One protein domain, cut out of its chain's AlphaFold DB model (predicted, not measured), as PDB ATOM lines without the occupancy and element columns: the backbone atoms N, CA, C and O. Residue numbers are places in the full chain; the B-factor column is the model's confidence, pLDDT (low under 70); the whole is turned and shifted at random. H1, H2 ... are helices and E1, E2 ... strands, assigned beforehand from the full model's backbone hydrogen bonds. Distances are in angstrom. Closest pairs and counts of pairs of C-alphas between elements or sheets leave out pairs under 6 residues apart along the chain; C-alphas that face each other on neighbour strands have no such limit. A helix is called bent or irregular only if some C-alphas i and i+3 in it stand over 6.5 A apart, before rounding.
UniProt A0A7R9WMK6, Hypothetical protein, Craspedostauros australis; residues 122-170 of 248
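Overview. This is residues 122 to 170 of the 248 residues of the protein "Hypothetical protein" of Craspedostauros australis (UniProt A0A7R9WMK6). A small two-stranded hairpin, E1 and E2, makes one end of the model, and one long helix, H2, runs away from it crosswise, like the stem of a T, with residues 154 to 170 sticking out free. The short helix H1 sits near the open end of the hairpin, where E1 begins and E2 ends. The printed part has 49 residues with two named strands and two named helices, in the order E1, E2, H1, H2; the sheet, E1 - E2, is antiparallel, and the class is mixed, helices and strands. The whole is loose, with a radius of gyration of the C-alphas of 13.8 A, and it spans 40 by 26 by 15 A, only just elongated.

Arrangement. E1, residues 124 to 129, and E2, residues 134 to 138, are antiparallel neighbours and form a hairpin, with 154 degrees between their directions. The C-alphas of Ile 125 and Val 137 face each other at 4.6 A. N 124 and O 138, at 2.8 A, and N 136 and O 127, at 3.0 A, are within hydrogen-bond range. After E2 comes H1, residues 141 to 144; the closest C-alphas of E1 and H1 are those of Tyr 124 and Gly 141, 6.3 A apart. H2, residues 149 to 169, has its closest C-alphas to E1 at Ser 127 and Gln 149, 6.7 A apart. H1 and H2 are close but not clearly touching, with the C-alphas of Val 144 and Leu 152 the closest at 7.6 A. E2 and H2 are apart. In H2 every O i to N i+4 pair is within hydrogen-bond range; H1 is too short for such a pair, and its one O i to N i+3 pair is within range.

Along the chain. E1 begins at C-alpha 124, at (130.225, 235.801, 214.383), and its residues 124 to 129 measure 14.7 A from first to last C-alpha. E2, residues 134 to 138, measures 13.5 A and ends at C-alpha 138, at (131.383, 230.681, 214.993). H1, residues 141 to 144, has four residues. H2, residues 149 to 169, measures 30.1 A and ends at C-alpha 169, at (134.899, 210.443, 189.276). Neither helix is bent.

Size, cuts and confidence. The two C-alphas farthest apart are those of Ser 133 and Gly 170, at 41.3 A. Residues 129 to 134 stand free, and so do residues 154 to 170, of which 154 to 169 belong to H2. The printed part has no cut, and its three links, E1 to E2, E2 to H1 and H1 to H2, are tight. The mean pLDDT of the printed part is 77.1, and residues 141 to 149 are under 70.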
ATOM      1  N   ASP A 122     135.356 236.966 220.495       76.88
ATOM      2  CA  ASP A 122     134.694 237.500 219.313       76.88
ATOM      3  C   ASP A 122     133.998 236.360 218.562       76.88
ATOM      4  O   ASP A 122     134.631 235.425 218.058       76.88
ATOM      5  N   VAL A 123     132.670 236.432 218.506       81.88
ATOM      6  CA  VAL A 123     131.823 235.456 217.823       81.88
ATOM      7  C   VAL A 123     131.060 236.112 216.682       81.88
ATOM      8  O   VAL A 123     130.561 237.230 216.791       81.88
ATOM      9  N   TYR A 124     130.944 235.385 215.578       80.31
ATOM     10  CA  TYR A 124     130.225 235.801 214.383       80.31
ATOM     11  C   TYR A 124     128.969 234.953 214.227       80.31
ATOM     12  O   TYR A 124     129.012 233.728 214.376       80.31
ATOM     13  N   ILE A 125     127.844 235.592 213.909       79.62
ATOM     14  CA  ILE A 125     126.582 234.895 213.656       79.62
ATOM     15  C   ILE A 125     126.672 234.234 212.280       79.62
ATOM     16  O   ILE A 125     126.723 234.910 211.257       79.62
ATOM     17  N   ARG A 126     126.696 232.900 212.261       76.25
ATOM     18  CA  ARG A 126     126.727 232.093 211.035       76.25
ATOM     19  C   ARG A 126     125.341 231.968 210.407       76.25
ATOM     20  O   ARG A 126     125.207 232.013 209.189       76.25
ATOM     21  N   SER A 127     124.317 231.762 211.230       73.25
ATOM     22  CA  SER A 127     122.934 231.638 210.770       73.25
ATOM     23  C   SER A 127     121.944 231.980 211.873       73.25
ATOM     24  O   SER A 127     122.191 231.698 213.049       73.25
ATOM     25  N   VAL A 128     120.800 232.520 211.461       81.19
ATOM     26  CA  VAL A 128     119.640 232.785 212.316       81.19
ATOM     27  C   VAL A 128     118.515 231.835 211.916       81.19
ATOM     28  O   VAL A 128     118.183 231.748 210.735       81.19
ATOM     29  N   SER A 129     117.945 231.114 212.881       77.25
ATOM     30  CA  SER A 129     116.716 230.337 212.692       77.25
ATOM     31  C   SER A 129     115.527 231.166 213.173       77.25
ATOM     32  O   SER A 129     115.386 231.391 214.376       77.25
ATOM     33  N   GLN A 130     114.677 231.625 212.251       79.38
ATOM     34  CA  GLN A 130     113.509 232.450 212.591       79.38
ATOM     35  C   GLN A 130     112.443 231.665 213.365       79.38
ATOM     36  O   GLN A 130     111.830 232.208 214.276       79.38
ATOM     37  N   GLN A 131     112.259 230.377 213.059       82.69
ATOM     38  CA  GLN A 131     111.240 229.547 213.709       82.69
ATOM     39  C   GLN A 131     111.547 229.254 215.182       82.69
ATOM     40  O   GLN A 131     110.630 229.087 215.982       82.69
ATOM     41  N   SER A 132     112.829 229.165 215.548       87.12
ATOM     42  CA  SER A 132     113.249 228.798 216.906       87.12
ATOM     43  C   SER A 132     113.907 229.937 217.684       87.12
ATOM     44  O   SER A 132     114.282 229.728 218.837       87.12
ATOM     45  N   SER A 133     114.070 231.119 217.080       83.25
ATOM     46  CA  SER A 133     114.814 232.256 217.649       83.25
ATOM     47  C   SER A 133     116.224 231.880 218.134       83.25
ATOM     48  O   SER A 133     116.730 232.429 219.112       83.25
ATOM     49  N   GLN A 134     116.862 230.911 217.471       87.94
ATOM     50  CA  GLN A 134     118.205 230.431 217.806       87.94
ATOM     51  C   GLN A 134     119.243 230.933 216.802       87.94
ATOM     52  O   GLN A 134     119.003 230.978 215.592       87.94
ATOM     53  N   PHE A 135     120.437 231.240 217.311       85.75
ATOM     54  CA  PHE A 135     121.584 231.683 216.524       85.75
ATOM     55  C   PHE A 135     122.685 230.627 216.572       85.75
ATOM     56  O   PHE A 135     123.061 230.155 217.644       85.75
ATOM     57  N   THR A 136     123.242 230.279 215.413       84.06
ATOM     58  CA  THR A 136     124.485 229.500 215.354       84.06
ATOM     59  C   THR A 136     125.647 230.466 215.216       84.06
ATOM     60  O   THR A 136     125.680 231.257 214.273       84.06
ATOM     61  N   VAL A 137     126.605 230.398 216.138       84.81
ATOM     62  CA  VAL A 137     127.783 231.272 216.153       84.81
ATOM     63  C   VAL A 137     129.059 230.510 215.809       84.81
ATOM     64  O   VAL A 137     129.163 229.303 216.032       84.81
ATOM     65  N   THR A 138     130.044 231.212 215.256       81.81
ATOM     66  CA  THR A 138     131.383 230.681 214.993       81.81
ATOM     67  C   THR A 138     132.455 231.685 215.394       81.81
ATOM     68  O   THR A 138     132.250 232.892 215.319       81.81
ATOM     69  N   THR A 139     133.613 231.183 215.804       80.06
ATOM     70  CA  THR A 139     134.802 231.989 216.116       80.06
ATOM     71  C   THR A 139     135.674 232.247 214.884       80.06
ATOM     72  O   THR A 139     136.616 233.030 214.946       80.06
ATOM     73  N   ASN A 140     135.387 231.587 213.756       74.69
ATOM     74  CA  ASN A 140     136.146 231.757 212.519       74.69
ATOM     75  C   ASN A 140     135.643 232.991 211.767       74.69
ATOM     76  O   ASN A 140     134.773 232.892 210.900       74.69
ATOM     77  N   GLY A 141     136.203 234.151 212.112       62.78
ATOM     78  CA  GLY A 141     135.860 235.428 211.491       62.78
ATOM     79  C   GLY A 141     136.074 235.441 209.985       62.78
ATOM     80  O   GLY A 141     135.177 235.855 209.264       62.78
ATOM     81  N   ASP A 142     137.185 234.899 209.489       65.88
ATOM     82  CA  ASP A 142     137.502 234.924 208.052       65.88
ATOM     83  C   ASP A 142     136.505 234.133 207.192       65.88
ATOM     84  O   ASP A 142     136.324 234.428 206.013       65.88
ATOM     85  N   ALA A 143     135.814 233.154 207.781       62.31
ATOM     86  CA  ALA A 143     134.812 232.369 207.072       62.31
ATOM     87  C   ALA A 143     133.477 233.114 206.914       62.31
ATOM     88  O   ALA A 143     132.744 232.819 205.982       62.31
ATOM     89  N   VAL A 144     133.140 234.054 207.807       61.47
ATOM     90  CA  VAL A 144     131.784 234.644 207.904       61.47
ATOM     91  C   VAL A 144     131.783 236.165 207.734       61.47
ATOM     92  O   VAL A 144     130.797 236.753 207.295       61.47
ATOM     93  N   LYS A 145     132.892 236.837 208.046       55.69
ATOM     94  CA  LYS A 145     133.000 238.295 208.020       55.69
ATOM     95  C   LYS A 145     132.969 238.802 206.577       55.69
ATOM     96  O   LYS A 145     133.882 238.557 205.798       55.69
ATOM     97  N   GLY A 146     131.908 239.533 206.239       62.78
ATOM     98  CA  GLY A 146     131.712 240.131 204.915       62.78
ATOM     99  C   GLY A 146     131.017 239.227 203.892       62.78
ATOM    100  O   GLY A 146     130.712 239.702 202.802       62.78
ATOM    101  N   LYS A 147     130.712 237.967 204.235       63.81
ATOM    102  CA  LYS A 147     129.915 237.072 203.387       63.81
ATOM    103  C   LYS A 147     128.470 237.049 203.870       63.81
ATOM    104  O   LYS A 147     128.195 236.838 205.048       63.81
ATOM    105  N   SER A 148     127.528 237.259 202.956       68.06
ATOM    106  CA  SER A 148     126.104 237.120 203.273       68.06
ATOM    107  C   SER A 148     125.754 235.656 203.575       68.06
ATOM    108  O   SER A 148     126.363 234.735 203.026       68.06
ATOM    109  N   GLN A 149     124.715 235.415 204.383       67.00
ATOM    110  CA  GLN A 149     124.208 234.057 204.638       67.00
ATOM    111  C   GLN A 149     123.842 233.326 203.331       67.00
ATOM    112  O   GLN A 149     124.003 232.110 203.236       67.00
ATOM    113  N   LYS A 150     123.411 234.069 202.299       70.81
ATOM    114  CA  LYS A 150     123.141 233.538 200.954       70.81
ATOM    115  C   LYS A 150     124.415 233.018 200.279       70.81
ATOM    116  O   LYS A 150     124.397 231.933 199.713       70.81
ATOM    117  N   GLN A 151     125.523 233.753 200.366       74.12
ATOM    118  CA  GLN A 151     126.814 233.316 199.819       74.12
ATOM    119  C   GLN A 151     127.364 232.101 200.566       74.12
ATOM    120  O   GLN A 151     127.802 231.154 199.928       74.12
ATOM    121  N   LEU A 152     127.252 232.077 201.897       72.19
ATOM    122  CA  LEU A 152     127.687 230.936 202.709       72.19
ATOM    123  C   LEU A 152     126.933 229.645 202.385       72.19
ATOM    124  O   LEU A 152     127.532 228.572 202.368       72.19
ATOM    125  N   LYS A 153     125.621 229.738 202.137       77.88
ATOM    126  CA  LYS A 153     124.827 228.589 201.689       77.88
ATOM    127  C   LYS A 153     125.255 228.131 200.295       77.88
ATOM    128  O   LYS A 153     125.543 226.955 200.125       77.88
ATOM    129  N   LYS A 154     125.389 229.062 199.342       78.12
ATOM    130  CA  LYS A 154     125.840 228.752 197.974       78.12
ATOM    131  C   LYS A 154     127.209 228.070 197.948       78.12
ATOM    132  O   LYS A 154     127.355 227.071 197.259       78.12
ATOM    133  N   GLU A 155     128.173 228.560 198.727       77.50
ATOM    134  CA  GLU A 155     129.498 227.933 198.865       77.50
ATOM    135  C   GLU A 155     129.390 226.520 199.458       77.50
ATOM    136  O   GLU A 155     129.941 225.578 198.904       77.50
ATOM    137  N   ALA A 156     128.607 226.338 200.527       78.88
ATOM    138  CA  ALA A 156     128.426 225.020 201.136       78.88
ATOM    139  C   ALA A 156     127.740 224.011 200.196       78.88
ATOM    140  O   ALA A 156     128.045 222.818 200.240       78.88
ATOM    141  N   ASP A 157     126.805 224.458 199.360       81.44
ATOM    142  CA  ASP A 157     126.151 223.592 198.379       81.44
ATOM    143  C   ASP A 157     127.059 223.298 197.181       81.44
ATOM    144  O   ASP A 157     127.072 222.164 196.692       81.44
ATOM    145  N   ALA A 158     127.886 224.259 196.764       80.88
ATOM    146  CA  ALA A 158     128.944 224.031 195.786       80.88
ATOM    147  C   ALA A 158     129.962 222.996 196.295       80.88
ATOM    148  O   ALA A 158     130.259 222.039 195.579       80.88
ATOM    149  N   ASP A 159     130.386 223.086 197.559       81.88
ATOM    150  CA  ASP A 159     131.282 222.111 198.197       81.88
ATOM    151  C   ASP A 159     130.683 220.696 198.220       81.88
ATOM    152  O   ASP A 159     131.373 219.701 197.959       81.88
ATOM    153  N   LYS A 160     129.377 220.571 198.504       85.81
ATOM    154  CA  LYS A 160     128.670 219.280 198.433       85.81
ATOM    155  C   LYS A 160     128.663 218.734 197.009       85.81
ATOM    156  O   LYS A 160     128.896 217.538 196.822       85.81
ATOM    157  N   ARG A 161     128.386 219.578 196.013       83.94
ATOM    158  CA  ARG A 161     128.372 219.190 194.594       83.94
ATOM    159  C   ARG A 161     129.762 218.770 194.121       83.94
ATOM    160  O   ARG A 161     129.889 217.706 193.522       83.94
ATOM    161  N   LEU A 162     130.803 219.501 194.514       84.50
ATOM    162  CA  LEU A 162     132.200 219.162 194.244       84.50
ATOM    163  C   LEU A 162     132.596 217.837 194.910       84.50
ATOM    164  O   LEU A 162     133.203 216.976 194.278       84.50
ATOM    165  N   SER A 163     132.157 217.609 196.150       83.75
ATOM    166  CA  SER A 163     132.355 216.327 196.839       83.75
ATOM    167  C   SER A 163     131.634 215.170 196.134       83.75
ATOM    168  O   SER A 163     132.172 214.066 196.046       83.75
ATOM    169  N   LYS A 164     130.418 215.394 195.611       84.56
ATOM    170  CA  LYS A 164     129.686 214.404 194.797       84.56
ATOM    171  C   LYS A 164     130.419 214.129 193.480       84.56
ATOM    172  O   LYS A 164     130.549 212.966 193.102       84.56
ATOM    173  N   LEU A 165     130.940 215.165 192.823       82.06
ATOM    174  CA  LEU A 165     131.738 215.047 191.603       82.06
ATOM    175  C   LEU A 165     133.001 214.214 191.853       82.06
ATOM    176  O   LEU A 165     133.260 213.253 191.131       82.06
ATOM    177  N   GLN A 166     133.726 214.502 192.937       85.88
ATOM    178  CA  GLN A 166     134.899 213.734 193.349       85.88
ATOM    179  C   GLN A 166     134.562 212.265 193.626       85.88
ATOM    180  O   GLN A 166     135.321 211.385 193.234       85.88
ATOM    181  N   LYS A 167     133.420 211.976 194.263       84.19
ATOM    182  CA  LYS A 167     132.976 210.593 194.505       84.19
ATOM    183  C   LYS A 167     132.646 209.847 193.215       84.19
ATOM    184  O   LYS A 167     133.064 208.704 193.074       84.19
ATOM    185  N   LYS A 168     131.919 210.480 192.287       77.88
ATOM    186  CA  LYS A 168     131.543 209.865 191.002       77.88
ATOM    187  C   LYS A 168     132.756 209.601 190.114       77.88
ATOM    188  O   LYS A 168     132.766 208.628 189.373       77.88
ATOM    189  N   PHE A 169     133.767 210.461 190.196       73.81
ATOM    190  CA  PHE A 169     134.899 210.443 189.276       73.81
ATOM    191  C   PHE A 169     136.192 209.861 189.858       73.81
ATOM    192  O   PHE A 169     137.146 209.586 189.130       73.81
ATOM    193  N   GLY A 170     136.251 209.696 191.178       71.56
ATOM    194  CA  GLY A 170     137.417 209.227 191.924       71.56
ATOM    195  C   GLY A 170     138.542 210.262 192.025       71.56
ATOM    196  O   GLY A 170     139.057 210.486 193.120       71.56
TER     197      GLY A 170